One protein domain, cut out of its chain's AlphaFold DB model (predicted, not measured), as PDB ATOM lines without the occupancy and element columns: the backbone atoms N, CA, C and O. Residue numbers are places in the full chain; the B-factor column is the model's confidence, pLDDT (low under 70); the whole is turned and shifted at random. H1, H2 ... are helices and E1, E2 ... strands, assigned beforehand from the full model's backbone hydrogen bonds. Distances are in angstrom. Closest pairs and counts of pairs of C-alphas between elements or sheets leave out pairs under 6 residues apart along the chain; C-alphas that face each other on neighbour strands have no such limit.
ATOM      1  N   ALA A   4     182.799 226.689 204.839       65.19
ATOM      2  CA  ALA A   4     183.862 225.921 204.182       65.19
ATOM      3  C   ALA A   4     185.264 226.535 204.320       65.19
ATOM      4  O   ALA A   4     186.268 225.815 204.316       65.19
ATOM      5  N   GLU A   5     185.340 227.859 204.453       68.25
ATOM      6  CA  GLU A   5     186.602 228.583 204.633       68.25
ATOM      7  C   GLU A   5     187.114 228.457 206.067       68.25
ATOM      8  O   GLU A   5     188.319 228.413 206.297       68.25
ATOM      9  N   ALA A   6     186.202 228.282 207.024       72.94
ATOM     10  CA  ALA A   6     186.529 228.085 208.431       72.94
ATOM     11  C   ALA A   6     186.892 226.630 208.785       72.94
ATOM     12  O   ALA A   6     187.142 226.333 209.955       72.94
ATOM     13  N   ILE A   7     186.912 225.718 207.805       78.94
ATOM     14  CA  ILE A   7     187.343 224.339 208.037       78.94
ATOM     15  C   ILE A   7     188.869 224.287 208.147       78.94
ATOM     16  O   ILE A   7     189.566 224.681 207.213       78.94
ATOM     17  N   ARG A   8     189.398 223.770 209.259       82.12
ATOM     18  CA  ARG A   8     190.841 223.583 209.499       82.12
ATOM     19  C   ARG A   8     191.103 222.129 209.876       82.12
ATOM     20  O   ARG A   8     190.228 221.506 210.458       82.12
ATOM     21  N   LEU A   9     192.281 221.616 209.510       85.31
ATOM     22  CA  LEU A   9     192.663 220.211 209.721       85.31
ATOM     23  C   LEU A   9     193.856 219.991 210.646       85.31
ATOM     24  O   LEU A   9     194.098 218.867 211.062       85.31
ATOM     25  N   VAL A  10     194.629 221.035 210.940       86.56
ATOM     26  CA  VAL A  10     195.852 220.910 211.737       86.56
ATOM     27  C   VAL A  10     195.851 221.957 212.830       86.56
ATOM     28  O   VAL A  10     195.665 223.149 212.553       86.56
ATOM     29  N   ARG A  11     196.102 221.529 214.064       86.69
ATOM     30  CA  ARG A  11     196.195 222.404 215.232       86.69
ATOM     31  C   ARG A  11     197.533 222.202 215.939       86.69
ATOM     32  O   ARG A  11     198.004 221.075 216.064       86.69
ATOM     33  N   HIS A  12     198.098 223.309 216.412       89.00
ATOM     34  CA  HIS A  12     199.225 223.323 217.337       89.00
ATOM     35  C   HIS A  12     198.778 224.002 218.631       89.00
ATOM     36  O   HIS A  12     198.095 225.028 218.570       89.00
ATOM     37  N   MET A  13     199.112 223.414 219.776       88.12
ATOM     38  CA  MET A  13     198.564 223.781 221.082       88.12
ATOM     39  C   MET A  13     199.632 223.901 222.159       88.12
ATOM     40  O   MET A  13     200.681 223.270 222.096       88.12
ATOM     41  N   GLU A  14     199.337 224.713 223.165       91.69
ATOM     42  CA  GLU A  14     200.082 224.736 224.419       91.69
ATOM     43  C   GLU A  14     199.448 223.740 225.391       91.69
ATOM     44  O   GLU A  14     198.230 223.539 225.378       91.69
ATOM     45  N   CYS A  15     200.280 223.078 226.190       90.00
ATOM     46  CA  CYS A  15     199.826 222.196 227.261       90.00
ATOM     47  C   CYS A  15     199.685 222.976 228.579       90.00
ATOM     48  O   CYS A  15     200.056 224.139 228.652       90.00
ATOM     49  N   GLY A  16     199.165 222.333 229.627       87.81
ATOM     50  CA  GLY A  16     199.078 222.929 230.969       87.81
ATOM     51  C   GLY A  16     200.311 222.703 231.851       87.81
ATOM     52  O   GLY A  16     200.291 223.067 233.023       87.81
ATOM     53  N   LYS A  17     201.368 222.056 231.342       90.75
ATOM     54  CA  LYS A  17     202.543 221.699 232.145       90.75
ATOM     55  C   LYS A  17     203.454 222.913 232.327       90.75
ATOM     56  O   LYS A  17     204.033 223.406 231.357       90.75
ATOM     57  N   ALA A  18     203.637 223.330 233.580       89.44
ATOM     58  CA  ALA A  18     204.561 224.402 233.938       89.44
ATOM     59  C   ALA A  18     205.976 224.122 233.394       89.44
ATOM     60  O   ALA A  18     206.482 223.002 233.487       89.44
ATOM     61  N   GLY A  19     206.593 225.139 232.788       88.44
ATOM     62  CA  GLY A  19     207.933 225.043 232.200       88.44
ATOM     63  C   GLY A  19     208.019 224.281 230.871       88.44
ATOM     64  O   GLY A  19     209.121 224.025 230.393       88.44
ATOM     65  N   CYS A  20     206.898 223.903 230.246       92.19
ATOM     66  CA  CYS A  20     206.953 223.238 228.946       92.19
ATOM     67  C   CYS A  20     207.435 224.185 227.832       92.19
ATOM     68  O   CYS A  20     206.978 225.323 227.716       92.19
ATOM     69  N   ALA A  21     208.286 223.673 226.936       90.25
ATOM     70  CA  ALA A  21     208.783 224.399 225.763       90.25
ATOM     71  C   ALA A  21     207.666 224.875 224.807       90.25
ATOM     72  O   ALA A  21     207.895 225.748 223.970       90.25
ATOM     73  N   CYS A  22     206.442 224.347 224.930       92.56
ATOM     74  CA  CYS A  22     205.307 224.846 224.157       92.56
ATOM     75  C   CYS A  22     204.970 226.310 224.454       92.56
ATOM     76  O   CYS A  22     204.536 227.013 223.543       92.56
ATOM     77  N   HIS A  23     205.223 226.776 225.680       90.25
ATOM     78  CA  HIS A  23     204.977 228.160 226.088       90.25
ATOM     79  C   HIS A  23     206.018 229.141 225.531       90.25
ATOM     80  O   HIS A  23     205.749 230.332 225.446       90.25
ATOM     81  N   SER A  24     207.187 228.653 225.097       89.81
ATOM     82  CA  SER A  24     208.242 229.457 224.463       89.81
ATOM     83  C   SER A  24     208.214 229.396 222.930       89.81
ATOM     84  O   SER A  24     209.187 229.746 222.267       89.81
ATOM     85  N   GLY A  25     207.094 228.947 222.347       85.12
ATOM     86  CA  GLY A  25     206.851 228.957 220.901       85.12
ATOM     87  C   GLY A  25     206.926 227.588 220.217       85.12
ATOM     88  O   GLY A  25     206.467 227.460 219.082       85.12
ATOM     89  N   ARG A  26     207.406 226.533 220.895       88.00
ATOM     90  CA  ARG A  26     207.452 225.160 220.344       88.00
ATOM     91  C   ARG A  26     206.163 224.392 220.638       88.00
ATOM     92  O   ARG A  26     206.161 223.424 221.397       88.00
ATOM     93  N   LYS A  27     205.042 224.873 220.096       89.00
ATOM     94  CA  LYS A  27     203.704 224.315 220.364       89.00
ATOM     95  C   LYS A  27     203.621 222.818 220.039       89.00
ATOM     96  O   LYS A  27     204.174 222.366 219.042       89.00
ATOM     97  N   HIS A  28     202.859 222.075 220.840       83.88
ATOM     98  CA  HIS A  28     202.584 220.661 220.597       83.88
ATOM     99  C   HIS A  28     201.734 220.469 219.347       83.88
ATOM    100  O   HIS A  28     200.758 221.190 219.128       83.88
ATOM    101  N   GLY A  29     202.086 219.465 218.556       80.81
ATOM    102  CA  GLY A  29     201.412 219.104 217.320       80.81
ATOM    103  C   GLY A  29     202.404 218.551 216.291       80.81
ATOM    104  O   GLY A  29     203.578 218.369 216.619       80.81
ATOM    105  N   PRO A  30     201.944 218.296 215.057       85.12
ATOM    106  CA  PRO A  30     200.592 218.574 214.574       85.12
ATOM    107  C   PRO A  30     199.552 217.567 215.088       85.12
ATOM    108  O   PRO A  30     199.702 216.363 214.909       85.12
ATOM    109  N   TYR A  31     198.453 218.069 215.660       86.62
ATOM    110  CA  TYR A  31     197.243 217.268 215.869       86.62
ATOM    111  C   TYR A  31     196.338 217.405 214.650       86.62
ATOM    112  O   TYR A  31     196.012 218.531 214.244       86.62
ATOM    113  N   TYR A  32     195.911 216.277 214.085       89.56
ATOM    114  CA  TYR A  32     194.914 216.276 213.025       89.56
ATOM    115  C   TYR A  32     193.533 216.464 213.639       89.56
ATOM    116  O   TYR A  32     193.038 215.624 214.384       89.56
ATOM    117  N   VAL A  33     192.933 217.619 213.371       88.06
ATOM    118  CA  VAL A  33     191.647 218.013 213.942       88.06
ATOM    119  C   VAL A  33     190.825 218.673 212.863       88.06
ATOM    120  O   VAL A  33     191.195 219.751 212.401       88.06
ATOM    121  N   LEU A  34     189.694 218.074 212.510       88.25
ATOM    122  CA  LEU A  34     188.666 218.730 211.719       88.25
ATOM    123  C   LEU A  34     187.929 219.723 212.613       88.25
ATOM    124  O   LEU A  34     187.097 219.341 213.435       88.25
ATOM    125  N   SER A  35     188.226 221.008 212.457       86.62
ATOM    126  CA  SER A  35     187.417 222.061 213.057       86.62
ATOM    127  C   SER A  35     186.413 222.575 212.045       86.62
ATOM    128  O   SER A  35     186.808 222.918 210.931       86.62
ATOM    129  N   ASN A  36     185.155 222.732 212.434       80.38
ATOM    130  CA  ASN A  36     184.193 223.521 211.672       80.38
ATOM    131  C   ASN A  36     183.679 224.674 212.539       80.38
ATOM    132  O   ASN A  36     183.550 224.537 213.753       80.38
ATOM    133  N   ARG A  37     183.411 225.829 211.926       75.31
ATOM    134  CA  ARG A  37     182.669 226.920 212.565       75.31
ATOM    135  C   ARG A  37     181.388 227.161 211.782       75.31
ATOM    136  O   ARG A  37     181.421 227.374 210.569       75.31
ATOM    137  N   SER A  38     180.259 227.114 212.476       69.31
ATOM    138  CA  SER A  38     178.931 227.393 211.927       69.31
ATOM    139  C   SER A  38     178.158 228.227 212.942       69.31
ATOM    140  O   SER A  38     178.004 227.805 214.084       69.31
ATOM    141  N   GLY A  39     177.663 229.400 212.533       59.03
ATOM    142  CA  GLY A  39     176.772 230.223 213.364       59.03
ATOM    143  C   GLY A  39     177.348 230.605 214.734       59.03
ATOM    144  O   GLY A  39     176.644 230.525 215.730       59.03
ATOM    145  N   GLY A  40     178.641 230.946 214.805       64.75
ATOM    146  CA  GLY A  40     179.304 231.375 216.046       64.75
ATOM    147  C   GLY A  40     179.797 230.251 216.967       64.75
ATOM    148  O   GLY A  40     180.573 230.528 217.877       64.75
ATOM    149  N   ARG A  41     179.441 228.982 216.716       70.56
ATOM    150  CA  ARG A  41     179.955 227.827 217.475       70.56
ATOM    151  C   ARG A  41     180.959 227.030 216.646       70.56
ATOM    152  O   ARG A  41     180.764 226.818 215.446       70.56
ATOM    153  N   GLY A  42     182.053 226.622 217.287       75.44
ATOM    154  CA  GLY A  42     183.075 225.760 216.699       75.44
ATOM    155  C   GLY A  42     182.970 224.340 217.241       75.44
ATOM    156  O   GLY A  42     182.905 224.179 218.455       75.44
ATOM    157  N   SER A  43     182.977 223.334 216.369       82.94
ATOM    158  CA  SER A  43     183.152 221.933 216.776       82.94
ATOM    159  C   SER A  43     184.501 221.408 216.294       82.94
ATOM    160  O   SER A  43     185.034 221.892 215.291       82.94
ATOM    161  N   TYR A  44     185.058 220.455 217.038       86.06
ATOM    162  CA  TYR A  44     186.337 219.818 216.749       86.06
ATOM    163  C   TYR A  44     186.164 218.303 216.758       86.06
ATOM    164  O   TYR A  44     185.597 217.757 217.703       86.06
ATOM    165  N   SER A  45     186.706 217.639 215.746       87.12
ATOM    166  CA  SER A  45     186.835 216.183 215.690       87.12
ATOM    167  C   SER A  45     188.303 215.841 215.486       87.12
ATOM    168  O   SER A  45     188.905 216.291 214.511       87.12
ATOM    169  N   TYR A  46     188.892 215.106 216.426       88.31
ATOM    170  CA  TYR A  46     190.259 214.600 216.299       88.31
ATOM    171  C   TYR A  46     190.269 213.419 215.332       88.31
ATOM    172  O   TYR A  46     189.297 212.673 215.271       88.31
ATOM    173  N   LEU A  47     191.337 213.311 214.549       88.06
ATOM    174  CA  LEU A  47     191.481 212.326 213.486       88.06
ATOM    175  C   LEU A  47     192.787 211.564 213.669       88.06
ATOM    176  O   LEU A  47     193.819 212.170 213.978       88.06
ATOM    177  N   ASP A  48     192.762 210.276 213.360       88.31
ATOM    178  CA  ASP A  48     193.993 209.509 213.209       88.31
ATOM    179  C   ASP A  48     194.710 209.867 211.890       88.31
ATOM    180  O   ASP A  48     194.083 210.369 210.947       88.31
ATOM    181  N   PRO A  49     196.026 209.606 211.753       81.06
ATOM    182  CA  PRO A  49     196.788 210.000 210.563       81.06
ATOM    183  C   PRO A  49     196.213 209.475 209.234       81.06
ATOM    184  O   PRO A  49     196.162 210.210 208.244       81.06
ATOM    185  N   GLY A  50     195.722 208.228 209.211       83.81
ATOM    186  CA  GLY A  50     195.091 207.631 208.023       83.81
ATOM    187  C   GLY A  50     193.738 208.263 207.664       83.81
ATOM    188  O   GLY A  50     193.337 208.306 206.496       83.81
ATOM    189  N   GLU A  51     193.023 208.804 208.647       88.75
ATOM    190  CA  GLU A  51     191.798 209.572 208.425       88.75
ATOM    191  C   GLU A  51     192.110 210.994 207.966       88.75
ATOM    192  O   GLU A  51     191.473 211.496 207.041       88.75
ATOM    193  N   ALA A  52     193.139 211.623 208.535       88.44
ATOM    194  CA  ALA A  52     193.534 212.989 208.216       88.44
ATOM    195  C   ALA A  52     193.823 213.199 206.721       88.44
ATOM    196  O   ALA A  52     193.407 214.210 206.146       88.44
ATOM    197  N   ALA A  53     194.486 212.235 206.073       87.44
ATOM    198  CA  ALA A  53     194.742 212.275 204.634       87.44
ATOM    199  C   ALA A  53     193.436 212.243 203.818       87.44
ATOM    200  O   ALA A  53     193.234 213.068 202.923       87.44
ATOM    201  N   ARG A  54     192.507 211.345 204.170       91.12
ATOM    202  CA  ARG A  54     191.196 211.226 203.509       91.12
ATOM    203  C   ARG A  54     190.348 212.480 203.716       91.12
ATOM    204  O   ARG A  54     189.824 213.041 202.751       91.12
ATOM    205  N   VAL A  55     190.264 212.971 204.952       91.00
ATOM    206  CA  VAL A  55     189.499 214.176 205.289       91.00
ATOM    207  C   VAL A  55     190.090 215.409 204.599       91.00
ATOM    208  O   VAL A  55     189.329 216.246 204.118       91.00
ATOM    209  N   ARG A  56     191.417 215.513 204.445       89.44
ATOM    210  CA  ARG A  56     192.049 216.590 203.660       89.44
ATOM    211  C   ARG A  56     191.503 216.661 202.239       89.44
ATOM    212  O   ARG A  56     191.102 217.742 201.806       89.44
ATOM    213  N   THR A  57     191.433 215.531 201.546       91.81
ATOM    214  CA  THR A  57     190.875 215.468 200.189       91.81
ATOM    215  C   THR A  57     189.401 215.876 200.165       91.81
ATOM    216  O   THR A  57     188.990 216.661 199.310       91.81
ATOM    217  N   LEU A  58     188.605 215.413 201.133       91.88
ATOM    218  CA  LEU A  58     187.185 215.769 201.232       91.88
ATOM    219  C   LEU A  58     186.969 217.263 201.503       91.88
ATOM    220  O   LEU A  58     186.108 217.880 200.879       91.88
ATOM    221  N   VAL A  59     187.775 217.872 202.376       91.00
ATOM    222  CA  VAL A  59     187.703 219.311 202.673       91.00
ATOM    223  C   VAL A  59     188.036 220.148 201.439       91.00
ATOM    224  O   VAL A  59     187.375 221.159 201.194       91.00
ATOM    225  N   LEU A  60     189.022 219.734 200.636       91.31
ATOM    226  CA  LEU A  60     189.348 220.411 199.377       91.31
ATOM    227  C   LEU A  60     188.182 220.346 198.384       91.31
ATOM    228  O   LEU A  60     187.743 221.393 197.904       91.31
ATOM    229  N   ARG A  61     187.619 219.152 198.163       93.94
ATOM    230  CA  ARG A  61     186.446 218.959 197.292       93.94
ATOM    231  C   ARG A  61     185.241 219.766 197.770       93.94
ATOM    232  O   ARG A  61     184.569 220.414 196.974       93.94
ATOM    233  N   TYR A  62     184.991 219.787 199.079       91.00
ATOM    234  CA  TYR A  62     183.901 220.569 199.660       91.00
ATOM    235  C   TYR A  62     184.076 222.072 199.418       91.00
ATOM    236  O   TYR A  62     183.120 222.757 199.049       91.00
ATOM    237  N   ARG A  63     185.294 222.603 199.586       90.19
ATOM    238  CA  ARG A  63     185.591 224.016 199.307       90.19
ATOM    239  C   ARG A  63     185.365 224.363 197.841       90.19
ATOM    240  O   ARG A  63     184.756 225.391 197.551       90.19
ATOM    241  N   GLU A  64     185.824 223.515 196.929       94.25
ATOM    242  CA  GLU A  64     185.615 223.701 195.494       94.25
ATOM    243  C   GLU A  64     184.126 223.697 195.133       94.25
ATOM    244  O   GLU A  64     183.636 224.645 194.513       94.25
ATOM    245  N   PHE A  65     183.388 222.697 195.618       94.56
ATOM    246  CA  PHE A  65     181.943 222.601 195.444       94.56
ATOM    247  C   PHE A  65     181.221 223.859 195.946       94.56
ATOM    248  O   PHE A  65     180.397 224.444 195.240       94.56
ATOM    249  N   ARG A  66     181.567 224.340 197.147       92.19
ATOM    250  CA  ARG A  66     180.958 225.544 197.733       92.19
ATOM    251  C   ARG A  66     181.260 226.807 196.929       92.19
ATOM    252  O   ARG A  66     180.351 227.617 196.757       92.19
ATOM    253  N   ARG A  67     182.474 226.951 196.387       93.62
ATOM    254  CA  ARG A  67     182.812 228.053 195.466       93.62
ATOM    255  C   ARG A  67     181.985 227.980 194.184       93.62
ATOM    256  O   ARG A  67     181.481 229.002 193.731       93.62
ATOM    257  N   GLY A  68     181.816 226.784 193.617       96.31
ATOM    258  CA  GLY A  68     180.953 226.566 192.453       96.31
ATOM    259  C   GLY A  68     179.509 226.991 192.718       96.31
ATOM    260  O   GLY A  68     178.941 227.764 191.948       96.31
ATOM    261  N   LEU A  69     178.954 226.577 193.858       95.88
ATOM    262  CA  LEU A  69     177.597 226.940 194.256       95.88
ATOM    263  C   LEU A  69     177.430 228.454 194.458       95.88
ATOM    264  O   LEU A  69     176.439 229.021 194.009       95.88
ATOM    265  N   GLN A  70     178.405 229.123 195.081       94.88
ATOM    266  CA  GLN A  70     178.394 230.584 195.230       94.88
ATOM    267  C   GLN A  70     178.423 231.302 193.875       94.88
ATOM    268  O   GLN A  70     177.685 232.268 193.676       94.88
ATOM    269  N   ARG A  71     179.230 230.818 192.919       97.25
ATOM    270  CA  ARG A  71     179.240 231.361 191.550       97.25
ATOM    271  C   ARG A  71     177.885 231.187 190.871       97.25
ATOM    272  O   ARG A  71     177.374 232.150 190.308       97.25
ATOM    273  N   LEU A  72     177.282 230.002 190.973       98.00
ATOM    274  CA  LEU A  72     175.963 229.730 190.398       98.00
ATOM    275  C   LEU A  72     174.883 230.640 191.000       98.00
ATOM    276  O   LEU A  72     174.077 231.210 190.271       98.00
ATOM    277  N   GLN A  73     174.903 230.836 192.321       97.38
ATOM    278  CA  GLN A  73     173.992 231.758 193.003       97.38
ATOM    279  C   GLN A  73     174.153 233.197 192.500       97.38
ATOM    280  O   GLN A  73     173.150 233.862 192.247       97.38
ATOM    281  N   LYS A  74     175.393 233.664 192.307       97.69
ATOM    282  CA  LYS A  74     175.668 235.003 191.765       97.69
ATOM    283  C   LYS A  74     175.088 235.169 190.357       97.69
ATOM    284  O   LYS A  74     174.377 236.141 190.117       97.69
ATOM    285  N   VAL A  75     175.336 234.203 189.471       98.06
ATOM    286  CA  VAL A  75     174.786 234.203 188.105       98.06
ATOM    287  C   VAL A  75     173.260 234.207 188.132       98.06
ATOM    288  O   VAL A  75     172.635 234.982 187.416       98.06
ATOM    289  N   ASN A  76     172.641 233.401 188.996       98.06
ATOM    290  CA  ASN A  76     171.187 233.358 189.118       98.06
ATOM    291  C   ASN A  76     170.593 234.711 189.553       98.06
ATOM    292  O   ASN A  76     169.606 235.168 188.983       98.06
ATOM    293  N   VAL A  77     171.206 235.377 190.538       98.12
ATOM    294  CA  VAL A  77     170.774 236.714 190.985       98.12
ATOM    295  C   VAL A  77     170.882 237.737 189.851       98.12
ATOM    296  O   VAL A  77     169.965 238.536 189.646       98.12
ATOM    297  N   GLU A  78     171.974 237.697 189.089       98.12
ATOM    298  CA  GLU A  78     172.189 238.581 187.944       98.12
ATOM    299  C   GLU A  78     171.165 238.335 186.828       98.12
ATOM    300  O   GLU A  78     170.550 239.285 186.333       98.12
ATOM    301  N   LEU A  79     170.906 237.068 186.500       98.06
ATOM    302  CA  LEU A  79     169.910 236.669 185.511       98.06
ATOM    303  C   LEU A  79     168.510 237.161 185.895       98.06
ATOM    304  O   LEU A  79     167.832 237.789 185.082       98.06
ATOM    305  N   VAL A  80     168.087 236.945 187.144       96.94
ATOM    306  CA  VAL A  80     166.783 237.423 187.637       96.94
ATOM    307  C   VAL A  80     166.689 238.952 187.557       96.94
ATOM    308  O   VAL A  80     165.648 239.486 187.171       96.94
ATOM    309  N   SER A  81     167.769 239.670 187.878       97.62
ATOM    310  CA  SER A  81     167.828 241.134 187.757       97.62
ATOM    311  C   SER A  81     167.684 241.606 186.304       97.62
ATOM    312  O   SER A  81     166.902 242.515 186.014       97.62
ATOM    313  N   LEU A  82     168.400 240.972 185.371       96.75
ATOM    314  CA  LEU A  82     168.304 241.263 183.938       96.75
ATOM    315  C   LEU A  82     166.899 240.991 183.397       96.75
ATOM    316  O   LEU A  82     166.326 241.856 182.737       96.75
ATOM    317  N   LEU A  83     166.311 239.842 183.736       95.25
ATOM    318  CA  LEU A  83     164.956 239.483 183.316       95.25
ATOM    319  C   LEU A  83     163.914 240.478 183.836       95.25
ATOM    320  O   LEU A  83     163.047 240.902 183.073       95.25
ATOM    321  N   ARG A  84     164.025 240.924 185.094       93.00
ATOM    322  CA  ARG A  84     163.138 241.966 185.643       93.00
ATOM    323  C   ARG A  84     163.261 243.282 184.878       93.00
ATOM    324  O   ARG A  84     162.242 243.869 184.520       93.00
ATOM    325  N   ARG A  85     164.488 243.732 184.591       93.62
ATOM    326  CA  ARG A  85     164.726 244.956 183.801       93.62
ATOM    327  C   ARG A  85     164.147 244.840 182.393       93.62
ATOM    328  O   ARG A  85     163.486 245.765 181.926       93.62
ATOM    329  N   TYR A  86     164.335 243.692 181.747       92.06
ATOM    330  CA  TYR A  86     163.774 243.421 180.426       92.06
ATOM    331  C   TYR A  86     162.240 243.463 180.433       92.06
ATOM    332  O   TYR A  86     161.637 244.154 179.614       92.06
ATOM    333  N   GLN A  87     161.599 242.807 181.405       89.19
ATOM    334  CA  GLN A  87     160.142 242.836 181.566       89.19
ATOM    335  C   GLN A  87     159.606 244.260 181.775       89.19
ATOM    336  O   GLN A  87     158.584 244.615 181.190       89.19
ATOM    337  N   GLN A  88     160.293 245.089 182.567       89.56
ATOM    338  CA  GLN A  88     159.915 246.490 182.782       89.56
ATOM    339  C   GLN A  88     160.059 247.339 181.512       89.56
ATOM    340  O   GLN A  88     159.176 248.140 181.211       89.56
ATOM    341  N   ALA A  89     161.145 247.165 180.757       88.81
ATOM    342  CA  ALA A  89     161.349 247.876 179.495       88.81
ATOM    343  C   ALA A  89     160.274 247.510 178.458       88.81
ATOM    344  O   ALA A  89     159.758 248.378 177.759       88.81
ATOM    345  N   GLN A  90     159.895 246.234 178.405       86.31
ATOM    346  CA  GLN A  90     158.843 245.738 177.520       86.31
ATOM    347  C   GLN A  90     157.471 246.267 177.926       86.31
ATOM    348  O   GLN A  90     156.781 246.817 177.080       86.31
ATOM    349  N   LEU A  91     157.133 246.240 179.219       84.00
ATOM    350  CA  LEU A  91     155.923 246.878 179.748       84.00
ATOM    351  C   LEU A  91     155.807 248.350 179.343       84.00
ATOM    352  O   LEU A  91     154.746 248.781 178.908       84.00
ATOM    353  N   ARG A  92     156.898 249.116 179.451       83.69
ATOM    354  CA  ARG A  92     156.919 250.526 179.033       83.69
ATOM    355  C   ARG A  92     156.721 250.700 177.528       83.69
ATOM    356  O   ARG A  92     156.145 251.695 177.113       83.69
ATOM    357  N   ARG A  93     157.220 249.761 176.719       83.88
ATOM    358  CA  ARG A  93     157.168 249.834 175.254       83.88
ATOM    359  C   ARG A  93     155.837 249.350 174.674       83.88
ATOM    360  O   ARG A  93     155.360 249.941 173.716       83.88
ATOM    361  N   THR A  94     155.285 248.258 175.195       81.81
ATOM    362  CA  THR A  94     154.117 247.563 174.623       81.81
ATOM    363  C   THR A  94     152.858 247.689 175.476       81.81
ATOM    364  O   THR A  94     151.788 247.305 175.021       81.81
ATOM    365  N   GLY A  95     152.966 248.172 176.718       76.81
ATOM    366  CA  GLY A  95     151.865 248.185 177.688       76.81
ATOM    367  C   GLY A  95     151.521 246.808 178.272       76.81
ATOM    368  O   GLY A  95     150.659 246.717 179.141       76.81
TER     369      GLY A  95
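AT A GLANCE: This is residues 4 to 95 of the 106 residues of an uncharacterized protein of Acidobacteria bacterium (UniProt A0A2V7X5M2). A small, strongly twisted sheet, E1 - E2 - E3, holds the start of one very long helix, H2, which sticks out as an arm with residues 68 to 95 standing free. The short helix H1 only grazes the sheet. The printed part has 92 residues, ordered E1, H1, E2, E3, H2, class mixed, the sheet antiparallel. It is extended, radius of gyration of the C-alphas 23.6 A; the arm makes the length in spans of 81 by 27 by 19 A.

HOW THE PARTS SIT: Look first at inner strand E2, residues 28 to 38, which bends by 70 degrees at Tyr 32. E1, residues 8 to 13, is antiparallel to it; N 11 and O 31 are 3.0 A apart, within hydrogen-bond range. E3, residues 41 to 46, forms a hairpin with E2; N 36 and O 43 are 3.0 A apart, also within range. H2, residues 49 to 94, is on the sheet in two layers, helix and sheet, at a height of 5.9 A; its closest C-alphas to E2 are Ala 52 and Tyr 32, 6.0 A. In H2, 41 of 42 O i to N i+4 pairs are within range; H1, residues 21 to 24, is too short for one and apart from H2.

IN THESE COORDINATES: Find E1's start, C-alpha 8, at (190.841, 223.583, 209.499). H2 runs 67.3 A, to C-alpha 94 at (154.117, 247.563, 174.623).

THE WHOLE: The farthest C-alphas, Gly 19 and Thr 94, are 82.0 A apart. The printed part has no cut; pLDDT is under 70 at residues 4 to 5 and 38 to 40.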